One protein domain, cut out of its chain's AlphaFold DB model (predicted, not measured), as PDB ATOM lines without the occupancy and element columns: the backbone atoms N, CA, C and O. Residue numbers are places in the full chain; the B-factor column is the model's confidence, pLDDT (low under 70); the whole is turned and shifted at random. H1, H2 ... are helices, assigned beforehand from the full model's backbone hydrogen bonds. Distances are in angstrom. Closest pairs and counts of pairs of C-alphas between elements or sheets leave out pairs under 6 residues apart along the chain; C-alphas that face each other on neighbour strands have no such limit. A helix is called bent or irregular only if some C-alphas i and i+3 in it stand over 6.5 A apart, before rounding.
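Overview. This is residues 40 to 201 of the 208 residues of an uncharacterized protein of Bisgaard taxon 44 str. B96_4 (UniProt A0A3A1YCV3). Crossed helices make a slab: H3 and H5 cross and pack closely, arm H1a of the bent helix H1 packs on H3, and arm H1b forms a hairpin with H2. H6 packs crosswise on H2, while H4 and H7 lie toward opposite ends of the longest axis. The printed part has 162 residues, with eight named helices, H1 to H8 in order, and no named strand; the class is all helix. It is compact, with a radius of gyration of the C-alphas of 16.4 A, and only just flat, spanning 49 by 39 by 21 A.

Along the chain. Find C-alpha 40 at (44.703, -25.492, 46.346), where H1, residues 40 to 65, begins. By its hydrogen bonds it was assigned as one helix, but it is bent: C-alphas 51 and 54 are 7.6 A apart. Its arms are H1a, residues 40 to 51, and H1b, residues 54 to 65, each 16.5 A long. Next come H2, residues 79 to 89, 15.4 A, and H3, residues 108 to 125, 26.7 A, starting at (38.709, -30.905, 29.770). After H4, residues 127 to 131, H5 runs from 139 to 155 over 21.7 A; it has a kink of 28 degrees near residue 149 and is only just irregular, with C-alphas 152 and 155 6.8 A apart. Then look for H6, residues 159 to 169, 15.6 A, H7, residues 176 to 183, 10.5 A, and H8, residues 196 to 199, ending at (50.299, -23.831, 10.311).

Arrangement. Start at Phe 45: its C-alpha is 6.4 A from that of Ala 116, the closest pair where H1a, with residues 45 to 48 alone, touches the hub H3. H3 touches H5 at a steep tilt of 57 degrees, opposite ways, closest at the C-alphas of Cys 120 and Cys 143, 4.7 A. H3 and H4 touch only at the corner, closest at the C-alphas of Val 123 and Met 130, 4.7 A. H1b and H2 form a hairpin at a shallow tilt of 27 degrees, opposite ways, with the C-alphas of Ala 55 and Met 88 closest at 6.2 A. H2 touches H6 about perpendicular, at 87 degrees, where the C-alphas of Tyr 86 and Thr 166 are closest at 6.3 A. H7 is close to H6 but not clearly touching, the C-alphas of Ala 167 and Ile 182 closest at 7.9 A. H8 is likewise close but not clearly touching H2, through the C-alphas of Glu 79 and Leu 199, 7.1 A. Every O i to N i+4 pair is within hydrogen-bond range in H1a, H1b, H2, H4, H6 and H7, against 13 of 14 in H3 and 12 of 13 in H5; H8 is too short for such a pair.

Size, cuts and confidence. The C-alphas farthest apart are those of Glu 128 and Arg 177, 50.1 A. The printed part has no cut; the links H1 to H2, H2 to H3 and H7 to H8 are long. Mean pLDDT of the printed part is 91.8, and residues 95 to 97 are under 70.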
ATOM      1  N   PRO A  40      45.655 -24.848  47.255       95.69
ATOM      2  CA  PRO A  40      44.703 -25.492  46.346       95.69
ATOM      3  C   PRO A  40      45.197 -25.583  44.896       95.69
ATOM      4  O   PRO A  40      44.991 -26.612  44.252       95.69
ATOM      5  N   GLN A  41      45.884 -24.553  44.393       96.00
ATOM      6  CA  GLN A  41      46.453 -24.554  43.040       96.00
ATOM      7  C   GLN A  41      47.593 -25.566  42.910       96.00
ATOM      8  O   GLN A  41      47.637 -26.296  41.923       96.00
ATOM      9  N   VAL A  42      48.456 -25.679  43.925       96.88
ATOM     10  CA  VAL A  42      49.506 -26.711  43.988       96.88
ATOM     11  C   VAL A  42      48.888 -28.113  43.940       96.88
ATOM     12  O   VAL A  42      49.236 -28.921  43.083       96.88
ATOM     13  N   GLN A  43      47.884 -28.380  44.783       96.44
ATOM     14  CA  GLN A  43      47.191 -29.673  44.794       96.44
ATOM     15  C   GLN A  43      46.485 -29.981  43.469       96.44
ATOM     16  O   GLN A  43      46.452 -31.130  43.023       96.44
ATOM     17  N   LYS A  44      45.884 -28.970  42.833       95.81
ATOM     18  CA  LYS A  44      45.267 -29.124  41.515       95.81
ATOM     19  C   LYS A  44      46.320 -29.433  40.457       95.81
ATOM     20  O   LYS A  44      46.115 -30.358  39.676       95.81
ATOM     21  N   PHE A  45      47.440 -28.713  40.453       96.88
ATOM     22  CA  PHE A  45      48.532 -28.939  39.510       96.88
ATOM     23  C   PHE A  45      49.082 -30.354  39.624       96.88
ATOM     24  O   PHE A  45      49.250 -31.019  38.615       96.88
ATOM     25  N   GLU A  46      49.261 -30.871  40.832       96.94
ATOM     26  CA  GLU A  46      49.731 -32.245  41.029       96.94
ATOM     27  C   GLU A  46      48.729 -33.291  40.561       96.94
ATOM     28  O   GLU A  46      49.131 -34.308  40.010       96.94
ATOM     29  N   LYS A  47      47.425 -33.052  40.740       96.00
ATOM     30  CA  LYS A  47      46.383 -33.927  40.184       96.00
ATOM     31  C   LYS A  47      46.404 -33.911  38.659       96.00
ATOM     32  O   LYS A  47      46.278 -34.964  38.039       96.00
ATOM     33  N   VAL A  48      46.578 -32.731  38.063       95.25
ATOM     34  CA  VAL A  48      46.752 -32.578  36.614       95.25
ATOM     35  C   VAL A  48      48.017 -33.307  36.161       95.25
ATOM     36  O   VAL A  48      47.948 -34.137  35.263       95.25
ATOM     37  N   TYR A  49      49.151 -33.091  36.822       96.19
ATOM     38  CA  TYR A  49      50.416 -33.742  36.501       96.19
ATOM     39  C   TYR A  49      50.326 -35.266  36.632       96.19
ATOM     40  O   TYR A  49      50.702 -35.985  35.716       96.19
ATOM     41  N   ALA A  50      49.770 -35.781  37.728       95.69
ATOM     42  CA  ALA A  50      49.626 -37.219  37.939       95.69
ATOM     43  C   ALA A  50      48.723 -37.878  36.885       95.69
ATOM     44  O   ALA A  50      48.975 -39.013  36.489       95.69
ATOM     45  N   LYS A  51      47.679 -37.177  36.424       94.38
ATOM     46  CA  LYS A  51      46.744 -37.699  35.421       94.38
ATOM     47  C   LYS A  51      47.267 -37.571  33.988       94.38
ATOM     48  O   LYS A  51      47.113 -38.507  33.212       94.38
ATOM     49  N   TYR A  52      47.826 -36.418  33.623       94.75
ATOM     50  CA  TYR A  52      48.164 -36.091  32.233       94.75
ATOM     51  C   TYR A  52      49.662 -35.985  31.947       94.75
ATOM     52  O   TYR A  52      50.074 -36.174  30.803       94.75
ATOM     53  N   GLY A  53      50.480 -35.725  32.968       95.25
ATOM     54  CA  GLY A  53      51.922 -35.508  32.856       95.25
ATOM     55  C   GLY A  53      52.653 -36.584  32.053       95.25
ATOM     56  O   GLY A  53      53.357 -36.206  31.123       95.25
ATOM     57  N   PRO A  54      52.455 -37.895  32.310       94.31
ATOM     58  CA  PRO A  54      53.119 -38.949  31.539       94.31
ATOM     59  C   PRO A  54      52.854 -38.860  30.028       94.31
ATOM     60  O   PRO A  54      53.795 -38.800  29.245       94.31
ATOM     61  N   ALA A  55      51.586 -38.732  29.616       94.00
ATOM     62  CA  ALA A  55      51.224 -38.625  28.199       94.00
ATOM     63  C   ALA A  55      51.795 -37.355  27.545       94.00
ATOM     64  O   ALA A  55      52.195 -37.372  26.380       94.00
ATOM     65  N   TRP A  56      51.847 -36.248  28.292       96.38
ATOM     66  CA  TRP A  56      52.431 -34.997  27.808       96.38
ATOM     67  C   TRP A  56      53.959 -35.087  27.690       96.38
ATOM     68  O   TRP A  56      54.525 -34.637  26.699       96.38
ATOM     69  N   ILE A  57      54.633 -35.720  28.650       96.25
ATOM     70  CA  ILE A  57      56.082 -35.962  28.606       96.25
ATOM     71  C   ILE A  57      56.451 -36.859  27.420       96.25
ATOM     72  O   ILE A  57      57.435 -36.575  26.731       96.25
ATOM     73  N   ASP A  58      55.653 -37.888  27.137       94.94
ATOM     74  CA  ASP A  58      55.875 -38.778  25.996       94.94
ATOM     75  C   ASP A  58      55.827 -38.008  24.671       94.94
ATOM     76  O   ASP A  58      56.737 -38.128  23.845       94.94
ATOM     77  N   ILE A  59      54.813 -37.152  24.476       95.50
ATOM     78  CA  ILE A  59      54.717 -36.357  23.245       95.50
ATOM     79  C   ILE A  59      55.813 -35.288  23.159       95.50
ATOM     80  O   ILE A  59      56.350 -35.065  22.077       95.50
ATOM     81  N   TYR A  60      56.224 -34.682  24.279       96.69
ATOM     82  CA  TYR A  60      57.367 -33.761  24.298       96.69
ATOM     83  C   TYR A  60      58.658 -34.463  23.888       96.69
ATOM     84  O   TYR A  60      59.427 -33.931  23.092       96.69
ATOM     85  N   THR A  61      58.887 -35.669  24.405       95.75
ATOM     86  CA  THR A  61      60.062 -36.481  24.074       95.75
ATOM     87  C   THR A  61      60.071 -36.823  22.590       95.75
ATOM     88  O   THR A  61      61.078 -36.608  21.915       95.75
ATOM     89  N   LEU A  62      58.932 -37.268  22.057       95.25
ATOM     90  CA  LEU A  62      58.767 -37.579  20.641       95.25
ATOM     91  C   LEU A  62      59.040 -36.357  19.750       95.25
ATOM     92  O   LEU A  62      59.781 -36.440  18.772       95.25
ATOM     93  N   TYR A  63      58.485 -35.201  20.107       96.19
ATOM     94  CA  TYR A  63      58.688 -33.950  19.376       96.19
ATOM     95  C   TYR A  63      60.111 -33.437  19.441       96.19
ATOM     96  O   TYR A  63      60.649 -33.019  18.414       96.19
ATOM     97  N   ASN A  64      60.766 -33.568  20.589       93.94
ATOM     98  CA  ASN A  64      62.187 -33.300  20.684       93.94
ATOM     99  C   ASN A  64      62.951 -34.250  19.744       93.94
ATOM    100  O   ASN A  64      63.770 -33.794  18.957       93.94
ATOM    101  N   MET A  65      62.676 -35.556  19.722       93.81
ATOM    102  CA  MET A  65      63.371 -36.482  18.808       93.81
ATOM    103  C   MET A  65      63.218 -36.104  17.326       93.81
ATOM    104  O   MET A  65      64.183 -36.224  16.572       93.81
ATOM    105  N   PHE A  66      62.056 -35.582  16.927       93.12
ATOM    106  CA  PHE A  66      61.779 -35.146  15.554       93.12
ATOM    107  C   PHE A  66      62.126 -33.679  15.257       93.12
ATOM    108  O   PHE A  66      61.772 -33.171  14.197       93.12
ATOM    109  N   GLY A  67      62.840 -32.998  16.159       93.06
ATOM    110  CA  GLY A  67      63.335 -31.641  15.919       93.06
ATOM    111  C   GLY A  67      62.257 -30.558  15.967       93.06
ATOM    112  O   GLY A  67      62.449 -29.490  15.399       93.06
ATOM    113  N   LEU A  68      61.140 -30.810  16.653       93.88
ATOM    114  CA  LEU A  68      60.102 -29.809  16.912       93.88
ATOM    115  C   LEU A  68      60.350 -29.014  18.199       93.88
ATOM    116  O   LEU A  68      59.520 -28.183  18.552       93.88
ATOM    117  N   ASP A  69      61.465 -29.240  18.896       92.88
ATOM    118  CA  ASP A  69      61.864 -28.433  20.050       92.88
ATOM    119  C   ASP A  69      62.302 -27.014  19.664       92.88
ATOM    120  O   ASP A  69      62.638 -26.727  18.511       92.88
ATOM    121  N   ALA A  70      62.351 -26.136  20.669       87.75
ATOM    122  CA  ALA A  70      62.628 -24.712  20.510       87.75
ATOM    123  C   ALA A  70      63.930 -24.400  19.763       87.75
ATOM    124  O   ALA A  70      64.035 -23.342  19.146       87.75
ATOM    125  N   ASN A  71      64.921 -25.292  19.811       89.25
ATOM    126  CA  ASN A  71      66.217 -25.055  19.193       89.25
ATOM    127  C   ASN A  71      66.257 -25.550  17.746       89.25
ATOM    128  O   ASN A  71      66.900 -24.903  16.917       89.25
ATOM    129  N   ARG A  72      65.550 -26.641  17.431       92.88
ATOM    130  CA  ARG A  72      65.632 -27.332  16.133       92.88
ATOM    131  C   ARG A  72      64.472 -27.084  15.173       92.88
ATOM    132  O   ARG A  72      64.654 -27.355  13.987       92.88
ATOM    133  N   LEU A  73      63.343 -26.540  15.634       92.44
ATOM    134  CA  LEU A  73      62.215 -26.260  14.748       92.44
ATOM    135  C   LEU A  73      62.642 -25.314  13.615       92.44
ATOM    136  O   LEU A  73      63.136 -24.210  13.868       92.44
ATOM    137  N   ASN A  74      62.434 -25.757  12.373       89.88
ATOM    138  CA  ASN A  74      62.777 -25.033  11.154       89.88
ATOM    139  C   ASN A  74      61.568 -25.009  10.207       89.88
ATOM    140  O   ASN A  74      61.358 -25.946   9.438       89.88
ATOM    141  N   GLY A  75      60.769 -23.944  10.295       91.44
ATOM    142  CA  GLY A  75      59.518 -23.784   9.546       91.44
ATOM    143  C   GLY A  75      58.261 -24.145  10.350       91.44
ATOM    144  O   GLY A  75      58.351 -24.357  11.563       91.44
ATOM    145  N   PRO A  76      57.087 -24.167   9.695       93.81
ATOM    146  CA  PRO A  76      55.825 -24.496  10.343       93.81
ATOM    147  C   PRO A  76      55.777 -25.976  10.725       93.81
ATOM    148  O   PRO A  76      56.345 -26.838  10.049       93.81
ATOM    149  N   VAL A  77      55.052 -26.290  11.797       94.62
ATOM    150  CA  VAL A  77      54.755 -27.680  12.149       94.62
ATOM    151  C   VAL A  77      53.848 -28.309  11.090       94.62
ATOM    152  O   VAL A  77      53.037 -27.635  10.452       94.62
ATOM    153  N   SER A  78      53.957 -29.625  10.919       95.12
ATOM    154  CA  SER A  78      53.054 -30.353  10.028       95.12
ATOM    155  C   SER A  78      51.648 -30.470  10.627       95.12
ATOM    156  O   SER A  78      51.486 -30.542  11.847       95.12
ATOM    157  N   GLU A  79      50.636 -30.587   9.769       95.88
ATOM    158  CA  GLU A  79      49.258 -30.900  10.165       95.88
ATOM    159  C   GLU A  79      49.183 -32.139  11.074       95.88
ATOM    160  O   GLU A  79      48.568 -32.098  12.140       95.88
ATOM    161  N   ASN A  80      49.894 -33.214  10.722       94.94
ATOM    162  CA  ASN A  80      49.946 -34.436  11.531       94.94
ATOM    163  C   ASN A  80      50.508 -34.188  12.939       94.94
ATOM    164  O   ASN A  80      50.037 -34.793  13.899       94.94
ATOM    165  N   SER A  81      51.484 -33.287  13.085       95.44
ATOM    166  CA  SER A  81      52.003 -32.879  14.396       95.44
ATOM    167  C   SER A  81      50.947 -32.115  15.199       95.44
ATOM    168  O   SER A  81      50.815 -32.321  16.401       95.44
ATOM    169  N   VAL A  82      50.130 -31.276  14.563       95.44
ATOM    170  CA  VAL A  82      49.016 -30.619  15.265       95.44
ATOM    171  C   VAL A  82      48.024 -31.665  15.777       95.44
ATOM    172  O   VAL A  82      47.742 -31.718  16.975       95.44
ATOM    173  N   TYR A  83      47.555 -32.557  14.903       93.62
ATOM    174  CA  TYR A  83      46.613 -33.611  15.280       93.62
ATOM    175  C   TYR A  83      47.162 -34.539  16.369       93.62
ATOM    176  O   TYR A  83      46.459 -34.840  17.335       93.62
ATOM    177  N   MET A  84      48.425 -34.958  16.261       93.50
ATOM    178  CA  MET A  84      49.052 -35.825  17.257       93.50
ATOM    179  C   MET A  84      49.197 -35.130  18.614       93.50
ATOM    180  O   MET A  84      48.962 -35.771  19.638       93.50
ATOM    181  N   PHE A  85      49.497 -33.826  18.641       95.00
ATOM    182  CA  PHE A  85      49.573 -33.069  19.891       95.00
ATOM    183  C   PHE A  85      48.224 -33.084  20.606       95.00
ATOM    184  O   PHE A  85      48.148 -33.479  21.766       95.00
ATOM    185  N   TYR A  86      47.145 -32.729  19.904       92.75
ATOM    186  CA  TYR A  86      45.807 -32.708  20.493       92.75
ATOM    187  C   TYR A  86      45.279 -34.096  20.848       92.75
ATOM    188  O   TYR A  86      44.560 -34.237  21.836       92.75
ATOM    189  N   MET A  87      45.657 -35.128  20.097       89.38
ATOM    190  CA  MET A  87      45.332 -36.503  20.455       89.38
ATOM    191  C   MET A  87      46.000 -36.876  21.783       89.38
ATOM    192  O   MET A  87      45.308 -37.318  22.699       89.38
ATOM    193  N   MET A  88      47.310 -36.639  21.916       90.94
ATOM    194  CA  MET A  88      48.088 -36.942  23.126       90.94
ATOM    195  C   MET A  88      47.682 -36.087  24.324       90.94
ATOM    196  O   MET A  88      47.625 -36.588  25.446       90.94
ATOM    197  N   LEU A  89      47.312 -34.829  24.082       90.81
ATOM    198  CA  LEU A  89      46.764 -33.925  25.088       90.81
ATOM    199  C   LEU A  89      45.569 -34.562  25.808       90.81
ATOM    200  O   LEU A  89      45.481 -34.505  27.032       90.81
ATOM    201  N   ASN A  90      44.688 -35.202  25.034       85.75
ATOM    202  CA  ASN A  90      43.413 -35.757  25.471       85.75
ATOM    203  C   ASN A  90      43.456 -37.273  25.761       85.75
ATOM    204  O   ASN A  90      42.426 -37.835  26.130       85.75
ATOM    205  N   VAL A  91      44.607 -37.953  25.627       85.44
ATOM    206  CA  VAL A  91      44.726 -39.415  25.847       85.44
ATOM    207  C   VAL A  91      44.104 -39.878  27.177       85.44
ATOM    208  O   VAL A  91      43.305 -40.817  27.152       85.44
ATOM    209  N   PRO A  92      44.374 -39.226  28.325       83.94
ATOM    210  CA  PRO A  92      43.806 -39.644  29.612       83.94
ATOM    211  C   PRO A  92      42.287 -39.453  29.733       83.94
ATOM    212  O   PRO A  92      41.674 -39.976  30.662       83.94
ATOM    213  N   ASP A  93      41.688 -38.696  28.814       83.19
ATOM    214  CA  ASP A  93      40.258 -38.399  28.748       83.19
ATOM    215  C   ASP A  93      39.555 -39.142  27.602       83.19
ATOM    216  O   ASP A  93      38.384 -38.876  27.313       83.19
ATOM    217  N   ILE A  94      40.220 -40.104  26.956       70.88
ATOM    218  CA  ILE A  94      39.596 -40.933  25.924       70.88
ATOM    219  C   ILE A  94      38.374 -41.656  26.512       70.88
ATOM    220  O   ILE A  94      38.486 -42.476  27.418       70.88
ATOM    221  N   GLY A  95      37.189 -41.367  25.964       64.19
ATOM    222  CA  GLY A  95      35.919 -41.947  26.418       64.19
ATOM    223  C   GLY A  95      35.210 -41.148  27.517       64.19
ATOM    224  O   GLY A  95      34.088 -41.493  27.890       64.19
ATOM    225  N   SER A  96      35.808 -40.058  28.001       63.31
ATOM    226  CA  SER A  96      35.079 -39.054  28.773       63.31
ATOM    227  C   SER A  96      34.005 -38.388  27.900       63.31
ATOM    228  O   SER A  96      34.095 -38.357  26.669       63.31
ATOM    229  N   LYS A  97      32.942 -37.877  28.529       67.38
ATOM    230  CA  LYS A  97      31.892 -37.154  27.808       67.38
ATOM    231  C   LYS A  97      32.472 -35.825  27.313       67.38
ATOM    232  O   LYS A  97      32.497 -34.856  28.062       67.38
ATOM    233  N   VAL A  98      32.882 -35.783  26.044       75.81
ATOM    234  CA  VAL A  98      33.281 -34.556  25.315       75.81
ATOM    235  C   VAL A  98      32.104 -33.611  25.050       75.81
ATOM    236  O   VAL A  98      32.253 -32.600  24.374       75.81
ATOM    237  N   PHE A  99      30.933 -33.924  25.602       77.69
ATOM    238  CA  PHE A  99      29.773 -33.052  25.641       77.69
ATOM    239  C   PHE A  99      29.254 -32.941  27.069       77.69
ATOM    240  O   PHE A  99      29.184 -33.937  27.800       77.69
ATOM    241  N   ASN A 100      28.860 -31.735  27.461       80.38
ATOM    242  CA  ASN A 100      28.159 -31.524  28.720       80.38
ATOM    243  C   ASN A 100      26.668 -31.915  28.604       80.38
ATOM    244  O   ASN A 100      26.208 -32.448  27.593       80.38
ATOM    245  N   LYS A 101      25.897 -31.684  29.675       81.56
ATOM    246  CA  LYS A 101      24.453 -31.987  29.707       81.56
ATOM    247  C   LYS A 101      23.630 -31.129  28.737       81.56
ATOM    248  O   LYS A 101      22.538 -31.548  28.373       81.56
ATOM    249  N   ASP A 102      24.168 -29.984  28.329       82.56
ATOM    250  CA  ASP A 102      23.556 -29.042  27.393       82.56
ATOM    251  C   ASP A 102      23.942 -29.367  25.930       82.56
ATOM    252  O   ASP A 102      23.646 -28.597  25.022       82.56
ATOM    253  N   GLU A 103      24.594 -30.516  25.689       81.06
ATOM    254  CA  GLU A 103      25.144 -30.924  24.386       81.06
ATOM    255  C   GLU A 103      26.195 -29.938  23.821       81.06
ATOM    256  O   GLU A 103      26.464 -29.941  22.620       81.06
ATOM    257  N   GLU A 104      26.832 -29.123  24.672       81.81
ATOM    258  CA  GLU A 104      27.964 -28.269  24.288       81.81
ATOM    259  C   GLU A 104      29.266 -29.069  24.334       81.81
ATOM    260  O   GLU A 104      29.486 -29.860  25.261       81.81
ATOM    261  N   PHE A 105      30.145 -28.842  23.357       81.12
ATOM    262  CA  PHE A 105      31.443 -29.506  23.300       81.12
ATOM    263  C   PHE A 105      32.361 -29.029  24.435       81.12
ATOM    264  O   PHE A 105      32.558 -27.829  24.630       81.12
ATOM    265  N   VAL A 106      32.954 -29.973  25.169       80.62
ATOM    266  CA  VAL A 106      33.900 -29.707  26.261       80.62
ATOM    267  C   VAL A 106      35.240 -30.391  26.002       80.62
ATOM    268  O   VAL A 106      35.294 -31.553  25.604       80.62
ATOM    269  N   ALA A 107      36.329 -29.669  26.273       76.06
ATOM    270  CA  ALA A 107      37.705 -30.139  26.107       76.06
ATOM    271  C   ALA A 107      38.455 -30.078  27.455       76.06
ATOM    272  O   ALA A 107      39.300 -29.203  27.654       76.06
ATOM    273  N   PRO A 108      38.157 -30.979  28.413       72.31
ATOM    274  CA  PRO A 108      38.709 -30.905  29.770       72.31
ATOM    275  C   PRO A 108      40.243 -30.959  29.810       72.31
ATOM    276  O   PRO A 108      40.857 -30.310  30.659       72.31
ATOM    277  N   ALA A 109      40.889 -31.682  28.894       84.75
ATOM    278  CA  ALA A 109      42.346 -31.705  28.821       84.75
ATOM    279  C   ALA A 109      42.938 -30.349  28.403       84.75
ATOM    280  O   ALA A 109      43.998 -29.976  28.902       84.75
ATOM    281  N   LEU A 110      42.242 -29.579  27.556       87.94
ATOM    282  CA  LEU A 110      42.679 -28.242  27.145       87.94
ATOM    283  C   LEU A 110      42.681 -27.271  28.329       87.94
ATOM    284  O   LEU A 110      43.658 -26.549  28.517       87.94
ATOM    285  N   ASP A 111      41.633 -27.283  29.152       88.94
ATOM    286  CA  ASP A 111      41.556 -26.429  30.343       88.94
ATOM    287  C   ASP A 111      42.630 -26.800  31.372       88.94
ATOM    288  O   ASP A 111      43.280 -25.926  31.948       88.94
ATOM    289  N   ASN A 112      42.870 -28.100  31.571       92.81
ATOM    290  CA  ASN A 112      43.934 -28.575  32.455       92.81
ATOM    291  C   ASN A 112      45.325 -28.205  31.930       92.81
ATOM    292  O   ASN A 112      46.198 -27.850  32.721       92.81
ATOM    293  N   TYR A 113      45.533 -28.241  30.616       94.62
ATOM    294  CA  TYR A 113      46.793 -27.837  30.005       94.62
ATOM    295  C   TYR A 113      47.005 -26.321  30.047       94.62
ATOM    296  O   TYR A 113      48.105 -25.874  30.355       94.62
ATOM    297  N   ARG A 114      45.953 -25.516  29.830       94.56
ATOM    298  CA  ARG A 114      45.969 -24.054  30.042       94.56
ATOM    299  C   ARG A 114      46.343 -23.716  31.486       94.56
ATOM    300  O   ARG A 114      47.208 -22.874  31.712       94.56
ATOM    301  N   PHE A 115      45.745 -24.406  32.454       95.38
ATOM    302  CA  PHE A 115      46.091 -24.252  33.866       95.38
ATOM    303  C   PHE A 115      47.550 -24.649  34.146       95.38
ATOM    304  O   PHE A 115      48.276 -23.903  34.801       95.38
ATOM    305  N   ALA A 116      48.006 -25.789  33.616       96.69
ATOM    306  CA  ALA A 116      49.391 -26.230  33.763       96.69
ATOM    307  C   ALA A 116      50.381 -25.228  33.151       96.69
ATOM    308  O   ALA A 116      51.383 -24.918  33.785       96.69
ATOM    309  N   TYR A 117      50.074 -24.669  31.978       96.56
ATOM    310  CA  TYR A 117      50.836 -23.590  31.350       96.56
ATOM    311  C   TYR A 117      50.932 -22.351  32.246       96.56
ATOM    312  O   TYR A 117      52.023 -21.841  32.461       96.56
ATOM    313  N   GLN A 118      49.819 -21.877  32.812       96.06
ATOM    314  CA  GLN A 118      49.828 -20.701  33.690       96.06
ATOM    315  C   GLN A 118      50.693 -20.919  34.938       96.06
ATOM    316  O   GLN A 118      51.485 -20.047  35.295       96.06
ATOM    317  N   VAL A 119      50.583 -22.093  35.569       97.25
ATOM    318  CA  VAL A 119      51.444 -22.479  36.697       97.25
ATOM    319  C   VAL A 119      52.905 -22.545  36.253       97.25
ATOM    320  O   VAL A 119      53.764 -21.949  36.895       97.25
ATOM    321  N   CYS A 120      53.187 -23.210  35.133       97.56
ATOM    322  CA  CYS A 120      54.539 -23.363  34.611       97.56
ATOM    323  C   CYS A 120      55.184 -22.038  34.197       97.56
ATOM    324  O   CYS A 120      56.382 -21.859  34.388       97.56
ATOM    325  N   ASN A 121      54.416 -21.088  33.669       95.88
ATOM    326  CA  ASN A 121      54.901 -19.744  33.380       95.88
ATOM    327  C   ASN A 121      55.281 -18.993  34.658       95.88
ATOM    328  O   ASN A 121      56.330 -18.367  34.681       95.88
ATOM    329  N   LEU A 122      54.489 -19.104  35.729       95.50
ATOM    330  CA  LEU A 122      54.819 -18.477  37.011       95.50
ATOM    331  C   LEU A 122      56.092 -19.071  37.637       95.50
ATOM    332  O   LEU A 122      56.977 -18.330  38.050       95.50
ATOM    333  N   VAL A 123      56.198 -20.400  37.719       96.19
ATOM    334  CA  VAL A 123      57.308 -21.040  38.454       96.19
ATOM    335  C   VAL A 123      58.655 -20.955  37.741       96.19
ATOM    336  O   VAL A 123      59.687 -21.053  38.394       96.19
ATOM    337  N   LEU A 124      58.687 -20.798  36.412       95.56
ATOM    338  CA  LEU A 124      59.959 -20.636  35.698       95.56
ATOM    339  C   LEU A 124      60.633 -19.288  35.983       95.56
ATOM    340  O   LEU A 124      61.856 -19.214  35.881       95.56
ATOM    341  N   ASP A 125      59.853 -18.275  36.364       93.31
ATOM    342  CA  ASP A 125      60.339 -16.926  36.662       93.31
ATOM    343  C   ASP A 125      60.647 -16.726  38.161       93.31
ATOM    344  O   ASP A 125      61.303 -15.751  38.529       93.31
ATOM    345  N   ASP A 126      60.209 -17.647  39.031       94.69
ATOM    346  CA  ASP A 126      60.353 -17.552  40.488       94.69
ATOM    347  C   ASP A 126      60.694 -18.912  41.130       94.69
ATOM    348  O   ASP A 126      59.862 -19.821  41.228       94.69
ATOM    349  N   THR A 127      61.931 -19.028  41.625       94.00
ATOM    350  CA  THR A 127      62.440 -20.225  42.314       94.00
ATOM    351  C   THR A 127      61.612 -20.590  43.551       94.00
ATOM    352  O   THR A 127      61.392 -21.774  43.787       94.00
ATOM    353  N   GLU A 128      61.091 -19.615  44.306       95.62
ATOM    354  CA  GLU A 128      60.260 -19.894  45.487       95.62
ATOM    355  C   GLU A 128      58.947 -20.578  45.078       95.62
ATOM    356  O   GLU A 128      58.465 -21.496  45.749       95.62
ATOM    357  N   GLN A 129      58.369 -20.180  43.941       96.75
ATOM    358  CA  GLN A 129      57.183 -20.852  43.408       96.75
ATOM    359  C   GLN A 129      57.518 -22.243  42.868       96.75
ATOM    360  O   GLN A 129      56.720 -23.164  43.050       96.75
ATOM    361  N   MET A 130      58.685 -22.415  42.239       96.38
ATOM    362  CA  MET A 130      59.158 -23.723  41.773       96.38
ATOM    363  C   MET A 130      59.329 -24.715  42.930       96.38
ATOM    364  O   MET A 130      58.913 -25.869  42.809       96.38
ATOM    365  N   ASP A 131      59.856 -24.270  44.072       96.38
ATOM    366  CA  ASP A 131      60.084 -25.121  45.246       96.38
ATOM    367  C   ASP A 131      58.787 -25.726  45.804       96.38
ATOM    368  O   ASP A 131      58.777 -26.850  46.314       96.38
ATOM    369  N   LYS A 132      57.646 -25.053  45.623       96.25
ATOM    370  CA  LYS A 132      56.329 -25.600  46.000       96.25
ATOM    371  C   LYS A 132      55.942 -26.843  45.203       96.25
ATOM    372  O   LYS A 132      55.086 -27.606  45.645       96.25
ATOM    373  N   LEU A 133      56.558 -27.042  44.040       96.00
ATOM    374  CA  LEU A 133      56.342 -28.185  43.159       96.00
ATOM    375  C   LEU A 133      57.506 -29.189  43.208       96.00
ATOM    376  O   LEU A 133      57.493 -30.157  42.452       96.00
ATOM    377  N   ALA A 134      58.482 -29.015  44.111       91.25
ATOM    378  CA  ALA A 134      59.728 -29.790  44.148       91.25
ATOM    379  C   ALA A 134      59.545 -31.312  44.301       91.25
ATOM    380  O   ALA A 134      60.452 -32.082  43.988       91.25
ATOM    381  N   ARG A 135      58.374 -31.777  44.758       92.31
ATOM    382  CA  ARG A 135      58.052 -33.214  44.814       92.31
ATOM    383  C   ARG A 135      57.807 -33.855  43.447       92.31
ATOM    384  O   ARG A 135      57.719 -35.077  43.368       92.31
ATOM    385  N   ILE A 136      57.632 -33.052  42.401       93.75
ATOM    386  CA  ILE A 136      57.438 -33.523  41.036       93.75
ATOM    387  C   ILE A 136      58.821 -33.656  40.375       93.75
ATOM    388  O   ILE A 136      59.517 -32.647  40.234       93.75
ATOM    389  N   PRO A 137      59.234 -34.868  39.959       92.19
ATOM    390  CA  PRO A 137      60.506 -35.064  39.268       92.19
ATOM    391  C   PRO A 137      60.580 -34.233  37.988       92.19
ATOM    392  O   PRO A 137      59.589 -34.115  37.269       92.19
ATOM    393  N   ASP A 138      61.753 -33.661  37.717       94.56
ATOM    394  CA  ASP A 138      62.047 -32.898  36.497       94.56
ATOM    395  C   ASP A 138      61.044 -31.772  36.184       94.56
ATOM    396  O   ASP A 138      60.879 -31.364  35.030       94.56
ATOM    397  N   ILE A 139      60.403 -31.212  37.221       96.19
ATOM    398  CA  ILE A 139      59.352 -30.195  37.080       96.19
ATOM    399  C   ILE A 139      59.798 -28.987  36.251       96.19
ATOM    400  O   ILE A 139      59.032 -28.468  35.440       96.19
ATOM    401  N   LYS A 140      61.066 -28.579  36.373       96.50
ATOM    402  CA  LYS A 140      61.633 -27.490  35.572       96.50
ATOM    403  C   LYS A 140      61.588 -27.806  34.075       96.50
ATOM    404  O   LYS A 140      61.120 -26.976  33.299       96.50
ATOM    405  N   GLN A 141      62.022 -29.000  33.670       96.44
ATOM    406  CA  GLN A 141      62.012 -29.420  32.266       96.44
ATOM    407  C   GLN A 141      60.580 -29.609  31.756       96.44
ATOM    408  O   GLN A 141      60.258 -29.191  30.642       96.44
ATOM    409  N   PHE A 142      59.703 -30.187  32.583       97.00
ATOM    410  CA  PHE A 142      58.279 -30.290  32.276       97.00
ATOM    411  C   PHE A 142      57.663 -28.912  32.010       97.00
ATOM    412  O   PHE A 142      56.944 -28.743  31.023       97.00
ATOM    413  N   CYS A 143      57.972 -27.914  32.839       97.62
ATOM    414  CA  CYS A 143      57.441 -26.568  32.675       97.62
ATOM    415  C   CYS A 143      58.031 -25.818  31.483       97.62
ATOM    416  O   CYS A 143      57.285 -25.151  30.767       97.62
ATOM    417  N   GLN A 144      59.326 -25.980  31.200       96.88
ATOM    418  CA  GLN A 144      59.935 -25.450  29.976       96.88
ATOM    419  C   GLN A 144      59.246 -26.006  28.721       96.88
ATOM    420  O   GLN A 144      58.850 -25.238  27.843       96.88
ATOM    421  N   ASN A 145      59.034 -27.325  28.668       97.12
ATOM    422  CA  ASN A 145      58.358 -27.969  27.543       97.12
ATOM    423  C   ASN A 145      56.887 -27.549  27.451       97.12
ATOM    424  O   ASN A 145      56.418 -27.212  26.369       97.12
ATOM    425  N   THR A 146      56.168 -27.515  28.575       97.44
ATOM    426  CA  THR A 146      54.757 -27.104  28.607       97.44
ATOM    427  C   THR A 146      54.584 -25.677  28.099       97.44
ATOM    428  O   THR A 146      53.717 -25.437  27.264       97.44
ATOM    429  N   ASN A 147      55.444 -24.740  28.502       96.44
ATOM    430  CA  ASN A 147      55.389 -23.369  27.991       96.44
ATOM    431  C   ASN A 147      55.706 -23.280  26.501       96.44
ATOM    432  O   ASN A 147      55.006 -22.579  25.769       96.44
ATOM    433  N   TYR A 148      56.730 -23.998  26.041       95.81
ATOM    434  CA  TYR A 148      57.093 -24.021  24.631       95.81
ATOM    435  C   TYR A 148      55.970 -24.604  23.757       95.81
ATOM    436  O   TYR A 148      55.519 -23.953  22.814       95.81
ATOM    437  N   TYR A 149      55.463 -25.789  24.097       96.12
ATOM    438  CA  TYR A 149      54.439 -26.472  23.307       96.12
ATOM    439  C   TYR A 149      53.055 -25.827  23.428       96.12
ATOM    440  O   TYR A 149      52.310 -25.833  22.449       96.12
ATOM    441  N   TYR A 150      52.730 -25.180  24.554       95.69
ATOM    442  CA  TYR A 150      51.549 -24.319  24.645       95.69
ATOM    443  C   TYR A 150      51.610 -23.180  23.631       95.69
ATOM    444  O   TYR A 150      50.632 -22.921  22.927       95.69
ATOM    445  N   ARG A 151      52.761 -22.504  23.528       92.88
ATOM    446  CA  ARG A 151      52.928 -21.420  22.558       92.88
ATOM    447  C   ARG A 151      52.827 -21.939  21.129       92.88
ATOM    448  O   ARG A 151      52.092 -21.385  20.322       92.88
ATOM    449  N   LEU A 152      53.512 -23.047  20.851       93.00
ATOM    450  CA  LEU A 152      53.565 -23.635  19.520       93.00
ATOM    451  C   LEU A 152      52.191 -24.110  19.030       93.00
ATOM    452  O   LEU A 152      51.817 -23.805  17.899       93.00
ATOM    453  N   PHE A 153      51.444 -24.825  19.877       93.88
ATOM    454  CA  PHE A 153      50.236 -25.544  19.475       93.88
ATOM    455  C   PHE A 153      48.926 -24.973  20.009       93.88
ATOM    456  O   PHE A 153      47.893 -25.416  19.542       93.88
ATOM    457  N   ILE A 154      48.903 -24.051  20.974       92.94
ATOM    458  CA  ILE A 154      47.639 -23.538  21.539       92.94
ATOM    459  C   ILE A 154      47.503 -22.035  21.340       92.94
ATOM    460  O   ILE A 154      46.478 -21.604  20.821       92.94
ATOM    461  N   SER A 155      48.499 -21.222  21.709       91.81
ATOM    462  CA  SER A 155      48.349 -19.758  21.606       91.81
ATOM    463  C   SER A 155      48.271 -19.247  20.167       91.81
ATOM    464  O   SER A 155      47.734 -18.169  19.934       91.81
ATOM    465  N   ASN A 156      48.797 -20.012  19.209       90.19
ATOM    466  CA  ASN A 156      48.781 -19.667  17.786       90.19
ATOM    467  C   ASN A 156      47.441 -19.960  17.094       90.19
ATOM    468  O   ASN A 156      47.234 -19.538  15.953       90.19
ATOM    469  N   PHE A 157      46.524 -20.665  17.759       92.94
ATOM    470  CA  PHE A 157      45.238 -21.067  17.196       92.94
ATOM    471  C   PHE A 157      44.075 -20.409  17.937       92.94
ATOM    472  O   PHE A 157      44.125 -20.173  19.145       92.94
ATOM    473  N   SER A 158      42.999 -20.114  17.206       92.56
ATOM    474  CA  SER A 158      41.757 -19.656  17.826       92.56
ATOM    475  C   SER A 158      41.122 -20.787  18.631       92.56
ATOM    476  O   SER A 158      41.301 -21.966  18.325       92.56
ATOM    477  N   GLU A 159      40.329 -20.440  19.644       90.06
ATOM    478  CA  GLU A 159      39.616 -21.443  20.438       90.06
ATOM    479  C   GLU A 159      38.692 -22.325  19.581       90.06
ATOM    480  O   GLU A 159      38.645 -23.538  19.782       90.06
ATOM    481  N   ASP A 160      38.025 -21.733  18.588       93.12
ATOM    482  CA  ASP A 160      37.201 -22.445  17.606       93.12
ATOM    483  C   ASP A 160      38.011 -23.478  16.813       93.12
ATOM    484  O   ASP A 160      37.585 -24.626  16.675       93.12
ATOM    485  N   LEU A 161      39.214 -23.120  16.350       94.75
ATOM    486  CA  LEU A 161      40.089 -24.044  15.631       94.75
ATOM    487  C   LEU A 161      40.561 -25.185  16.542       94.75
ATOM    488  O   LEU A 161      40.496 -26.349  16.149       94.75
ATOM    489  N   VAL A 162      40.955 -24.885  17.785       92.31
ATOM    490  CA  VAL A 162      41.347 -25.909  18.768       92.31
ATOM    491  C   VAL A 162      40.211 -26.908  19.027       92.31
ATOM    492  O   VAL A 162      40.426 -28.127  19.022       92.31
ATOM    493  N   LYS A 163      38.985 -26.408  19.228       90.75
ATOM    494  CA  LYS A 163      37.794 -27.250  19.410       90.75
ATOM    495  C   LYS A 163      37.493 -28.066  18.154       90.75
ATOM    496  O   LYS A 163      37.219 -29.256  18.271       90.75
ATOM    497  N   SER A 164      37.631 -27.476  16.968       93.88
ATOM    498  CA  SER A 164      37.407 -28.155  15.684       93.88
ATOM    499  C   SER A 164      38.389 -29.296  15.437       93.88
ATOM    500  O   SER A 164      37.975 -30.391  15.048       93.88
ATOM    501  N   ILE A 165      39.679 -29.087  15.718       93.44
ATOM    502  CA  ILE A 165      40.709 -30.130  15.625       93.44
ATOM    503  C   ILE A 165      40.378 -31.271  16.588       93.44
ATOM    504  O   ILE A 165      40.326 -32.430  16.180       93.44
ATOM    505  N   THR A 166      40.079 -30.944  17.848       90.06
ATOM    506  CA  THR A 166      39.749 -31.943  18.876       90.06
ATOM    507  C   THR A 166      38.496 -32.741  18.501       90.06
ATOM    508  O   THR A 166      38.496 -33.966  18.581       90.06
ATOM    509  N   ALA A 167      37.442 -32.070  18.033       90.38
ATOM    510  CA  ALA A 167      36.226 -32.719  17.560       90.38
ATOM    511  C   ALA A 167      36.506 -33.657  16.375       90.38
ATOM    512  O   ALA A 167      36.011 -34.781  16.356       90.38
ATOM    513  N   SER A 168      37.349 -33.235  15.429       91.88
ATOM    514  CA  SER A 168      37.718 -34.035  14.253       91.88
ATOM    515  C   SER A 168      38.505 -35.298  14.620       91.88
ATOM    516  O   SER A 168      38.211 -36.366  14.091       91.88
ATOM    517  N   ILE A 169      39.440 -35.213  15.578       90.12
ATOM    518  CA  ILE A 169      40.194 -36.374  16.105       90.12
ATOM    519  C   ILE A 169      39.249 -37.454  16.637       90.12
ATOM    520  O   ILE A 169      39.506 -38.648  16.488       90.12
ATOM    521  N   TYR A 170      38.149 -37.032  17.259       86.75
ATOM    522  CA  TYR A 170      37.191 -37.923  17.901       86.75
ATOM    523  C   TYR A 170      35.889 -38.092  17.117       86.75
ATOM    524  O   TYR A 170      34.940 -38.642  17.671       86.75
ATOM    525  N   ALA A 171      35.832 -37.690  15.843       89.62
ATOM    526  CA  ALA A 171      34.603 -37.711  15.047       89.62
ATOM    527  C   ALA A 171      33.922 -39.092  15.047       89.62
ATOM    528  O   ALA A 171      32.712 -39.194  15.214       89.62
ATOM    529  N   ASN A 172      34.704 -40.173  14.975       87.50
ATOM    530  CA  ASN A 172      34.199 -41.550  15.016       87.50
ATOM    531  C   ASN A 172      33.647 -41.998  16.385       87.50
ATOM    532  O   ASN A 172      33.006 -43.043  16.470       87.50
ATOM    533  N   LYS A 173      33.906 -41.242  17.455       84.75
ATOM    534  CA  LYS A 173      33.378 -41.471  18.810       84.75
ATOM    535  C   LYS A 173      32.210 -40.544  19.143       84.75
ATOM    536  O   LYS A 173      31.579 -40.716  20.185       84.75
ATOM    537  N   ILE A 174      31.931 -39.561  18.290       86.50
ATOM    538  CA  ILE A 174      30.844 -38.605  18.477       86.50
ATOM    539  C   ILE A 174      29.567 -39.194  17.855       86.50
ATOM    540  O   ILE A 174      29.581 -39.589  16.690       86.50
ATOM    541  N   PRO A 175      28.442 -39.261  18.594       88.81
ATOM    542  CA  PRO A 175      27.161 -39.666  18.024       88.81
ATOM    543  C   PRO A 175      26.796 -38.820  16.790       88.81
ATOM    544  O   PRO A 175      26.933 -37.598  16.867       88.81
ATOM    545  N   PRO A 176      26.256 -39.403  15.700       91.75
ATOM    546  CA  PRO A 176      25.990 -38.676  14.452       91.75
ATOM    547  C   PRO A 176      25.201 -37.372  14.634       91.75
ATOM    548  O   PRO A 176      25.607 -36.331  14.133       91.75
ATOM    549  N   ARG A 177      24.151 -37.390  15.467       91.81
ATOM    550  CA  ARG A 177      23.363 -36.194  15.815       91.81
ATOM    551  C   ARG A 177      24.214 -35.057  16.404       91.81
ATOM    552  O   ARG A 177      23.956 -33.890  16.139       91.81
ATOM    553  N   LEU A 178      25.190 -35.378  17.254       90.69
ATOM    554  CA  LEU A 178      26.074 -34.375  17.861       90.69
ATOM    555  C   LEU A 178      27.157 -33.917  16.882       90.69
ATOM    556  O   LEU A 178      27.561 -32.758  16.915       90.69
ATOM    557  N   TRP A 179      27.589 -34.801  15.984       92.75
ATOM    558  CA  TRP A 179      28.497 -34.439  14.903       92.75
ATOM    559  C   TRP A 179      27.852 -33.437  13.936       92.75
ATOM    560  O   TRP A 179      28.452 -32.412  13.624       92.75
ATOM    561  N   GLU A 180      26.589 -33.650  13.557       93.88
ATOM    562  CA  GLU A 180      25.809 -32.697  12.753       93.88
ATOM    563  C   GLU A 180      25.695 -31.323  13.432       93.88
ATOM    564  O   GLU A 180      25.841 -30.286  12.780       93.88
ATOM    565  N   LYS A 181      25.497 -31.290  14.756       92.81
ATOM    566  CA  LYS A 181      25.512 -30.037  15.532       92.81
ATOM    567  C   LYS A 181      26.861 -29.327  15.490       92.81
ATOM    568  O   LYS A 181      26.889 -28.107  15.372       92.81
ATOM    569  N   ILE A 182      27.968 -30.062  15.579       92.31
ATOM    570  CA  ILE A 182      29.309 -29.484  15.426       92.31
ATOM    571  C   ILE A 182      29.446 -28.859  14.038       92.31
ATOM    572  O   ILE A 182      29.743 -27.673  13.932       92.31
ATOM    573  N   GLN A 183      29.157 -29.624  12.984       94.69
ATOM    574  CA  GLN A 183      29.323 -29.173  11.601       94.69
ATOM    575  C   GLN A 183      28.409 -27.992  11.234       94.69
ATOM    576  O   GLN A 183      28.724 -27.233  10.322       94.69
ATOM    577  N   SER A 184      27.292 -27.819  11.944       94.56
ATOM    578  CA  SER A 184      26.357 -26.700  11.774       94.56
ATOM    579  C   SER A 184      26.591 -25.527  12.738       94.56
ATOM    580  O   SER A 184      25.761 -24.620  12.793       94.56
ATOM    581  N   ASN A 185      27.709 -25.506  13.478       94.44
ATOM    582  CA  ASN A 185      28.064 -24.460  14.454       94.44
ATOM    583  C   ASN A 185      27.066 -24.323  15.623       94.44
ATOM    584  O   ASN A 185      26.915 -23.256  16.215       94.44
ATOM    585  N   GLN A 186      26.374 -25.409  15.968       91.19
ATOM    586  CA  GLN A 186      25.367 -25.467  17.035       91.19
ATOM    587  C   GLN A 186      25.886 -26.117  18.329       91.19
ATOM    588  O   GLN A 186      25.114 -26.328  19.261       91.19
ATOM    589  N   ALA A 187      27.179 -26.442  18.399       88.31
ATOM    590  CA  ALA A 187      27.814 -27.097  19.549       88.31
ATOM    591  C   ALA A 187      28.590 -26.130  20.474       88.31
ATOM    592  O   ALA A 187      29.422 -26.574  21.269       88.31
ATOM    593  N   GLY A 188      28.339 -24.818  20.366       88.31
ATOM    594  CA  GLY A 188      28.977 -23.782  21.194       88.31
ATOM    595  C   GLY A 188      30.340 -23.286  20.687       88.31
ATOM    596  O   GLY A 188      31.092 -22.687  21.454       88.31
ATOM    597  N   PHE A 189      30.676 -23.553  19.422       92.06
ATOM    598  CA  PHE A 189      31.869 -23.052  18.731       92.06
ATOM    599  C   PHE A 189      31.652 -23.075  17.208       92.06
ATOM    600  O   PHE A 189      30.736 -23.754  16.730       92.06
ATOM    601  N   ILE A 190      32.477 -22.342  16.456       95.56
ATOM    602  CA  ILE A 190      32.459 -22.369  14.985       95.56
ATOM    603  C   ILE A 190      33.391 -23.482  14.502       95.56
ATOM    604  O   ILE A 190      34.596 -23.442  14.744       95.56
ATOM    605  N   TYR A 191      32.841 -24.475  13.809       95.31
ATOM    606  CA  TYR A 191      33.622 -25.561  13.242       95.31
ATOM    607  C   TYR A 191      34.383 -25.095  11.998       95.31
ATOM    608  O   TYR A 191      33.791 -24.660  11.007       95.31
ATOM    609  N   VAL A 192      35.709 -25.198  12.049       96.19
ATOM    610  CA  VAL A 192      36.631 -24.791  10.985       96.19
ATOM    611  C   VAL A 192      37.711 -25.847  10.771       96.19
ATOM    612  O   VAL A 192      38.164 -26.498  11.711       96.19
ATOM    613  N   ASN A 193      38.156 -26.011   9.528       95.00
ATOM    614  CA  ASN A 193      39.271 -26.903   9.218       95.00
ATOM    615  C   ASN A 193      40.604 -26.196   9.465       95.00
ATOM    616  O   ASN A 193      40.725 -24.993   9.230       95.00
ATOM    617  N   LEU A 194      41.609 -26.962   9.886       95.25
ATOM    618  CA  LEU A 194      42.986 -26.487   9.951       95.25
ATOM    619  C   LEU A 194      43.475 -26.142   8.540       95.25
ATOM    620  O   LEU A 194      43.295 -26.922   7.605       95.25
ATOM    621  N   THR A 195      44.084 -24.969   8.379       96.19
ATOM    622  CA  THR A 195      44.587 -24.504   7.081       96.19
ATOM    623  C   THR A 195      46.104 -24.339   7.088       96.19
ATOM    624  O   THR A 195      46.728 -24.187   8.138       96.19
ATOM    625  N   ALA A 196      46.714 -24.275   5.902       94.75
ATOM    626  CA  ALA A 196      48.134 -23.943   5.775       94.75
ATOM    627  C   ALA A 196      48.476 -22.579   6.413       94.75
ATOM    628  O   ALA A 196      49.531 -22.431   7.022       94.75
ATOM    629  N   ALA A 197      47.567 -21.600   6.340       94.56
ATOM    630  CA  ALA A 197      47.757 -20.289   6.960       94.56
ATOM    631  C   ALA A 197      47.781 -20.354   8.498       94.56
ATOM    632  O   ALA A 197      48.427 -19.525   9.137       94.56
ATOM    633  N   ASP A 198      47.102 -21.331   9.101       94.69
ATOM    634  CA  ASP A 198      47.196 -21.577  10.538       94.69
ATOM    635  C   ASP A 198      48.535 -22.217  10.897       94.69
ATOM    636  O   ASP A 198      49.190 -21.768  11.836       94.69
ATOM    637  N   LEU A 199      48.989 -23.202  10.115       94.56
ATOM    638  CA  LEU A 199      50.299 -23.831  10.311       94.56
ATOM    639  C   LEU A 199      51.438 -22.807  10.227       94.56
ATOM    640  O   LEU A 199      52.353 -22.843  11.042       94.56
ATOM    641  N   GLU A 200      51.346 -21.827   9.329       93.75
ATOM    642  CA  GLU A 200      52.319 -20.734   9.200       93.75
ATOM    643  C   GLU A 200      52.508 -19.879  10.463       93.75
ATOM    644  O   GLU A 200      53.527 -19.192  10.589       93.75
ATOM    645  N   LYS A 201      51.554 -19.906  11.405       90.81
ATOM    646  CA  LYS A 201      51.662 -19.225  12.710       90.81
ATOM    647  C   LYS A 201      52.560 -19.982  13.690       90.81
ATOM    648  O   LYS A 201      53.023 -19.401  14.660       90.81
TER     649      LYS A 201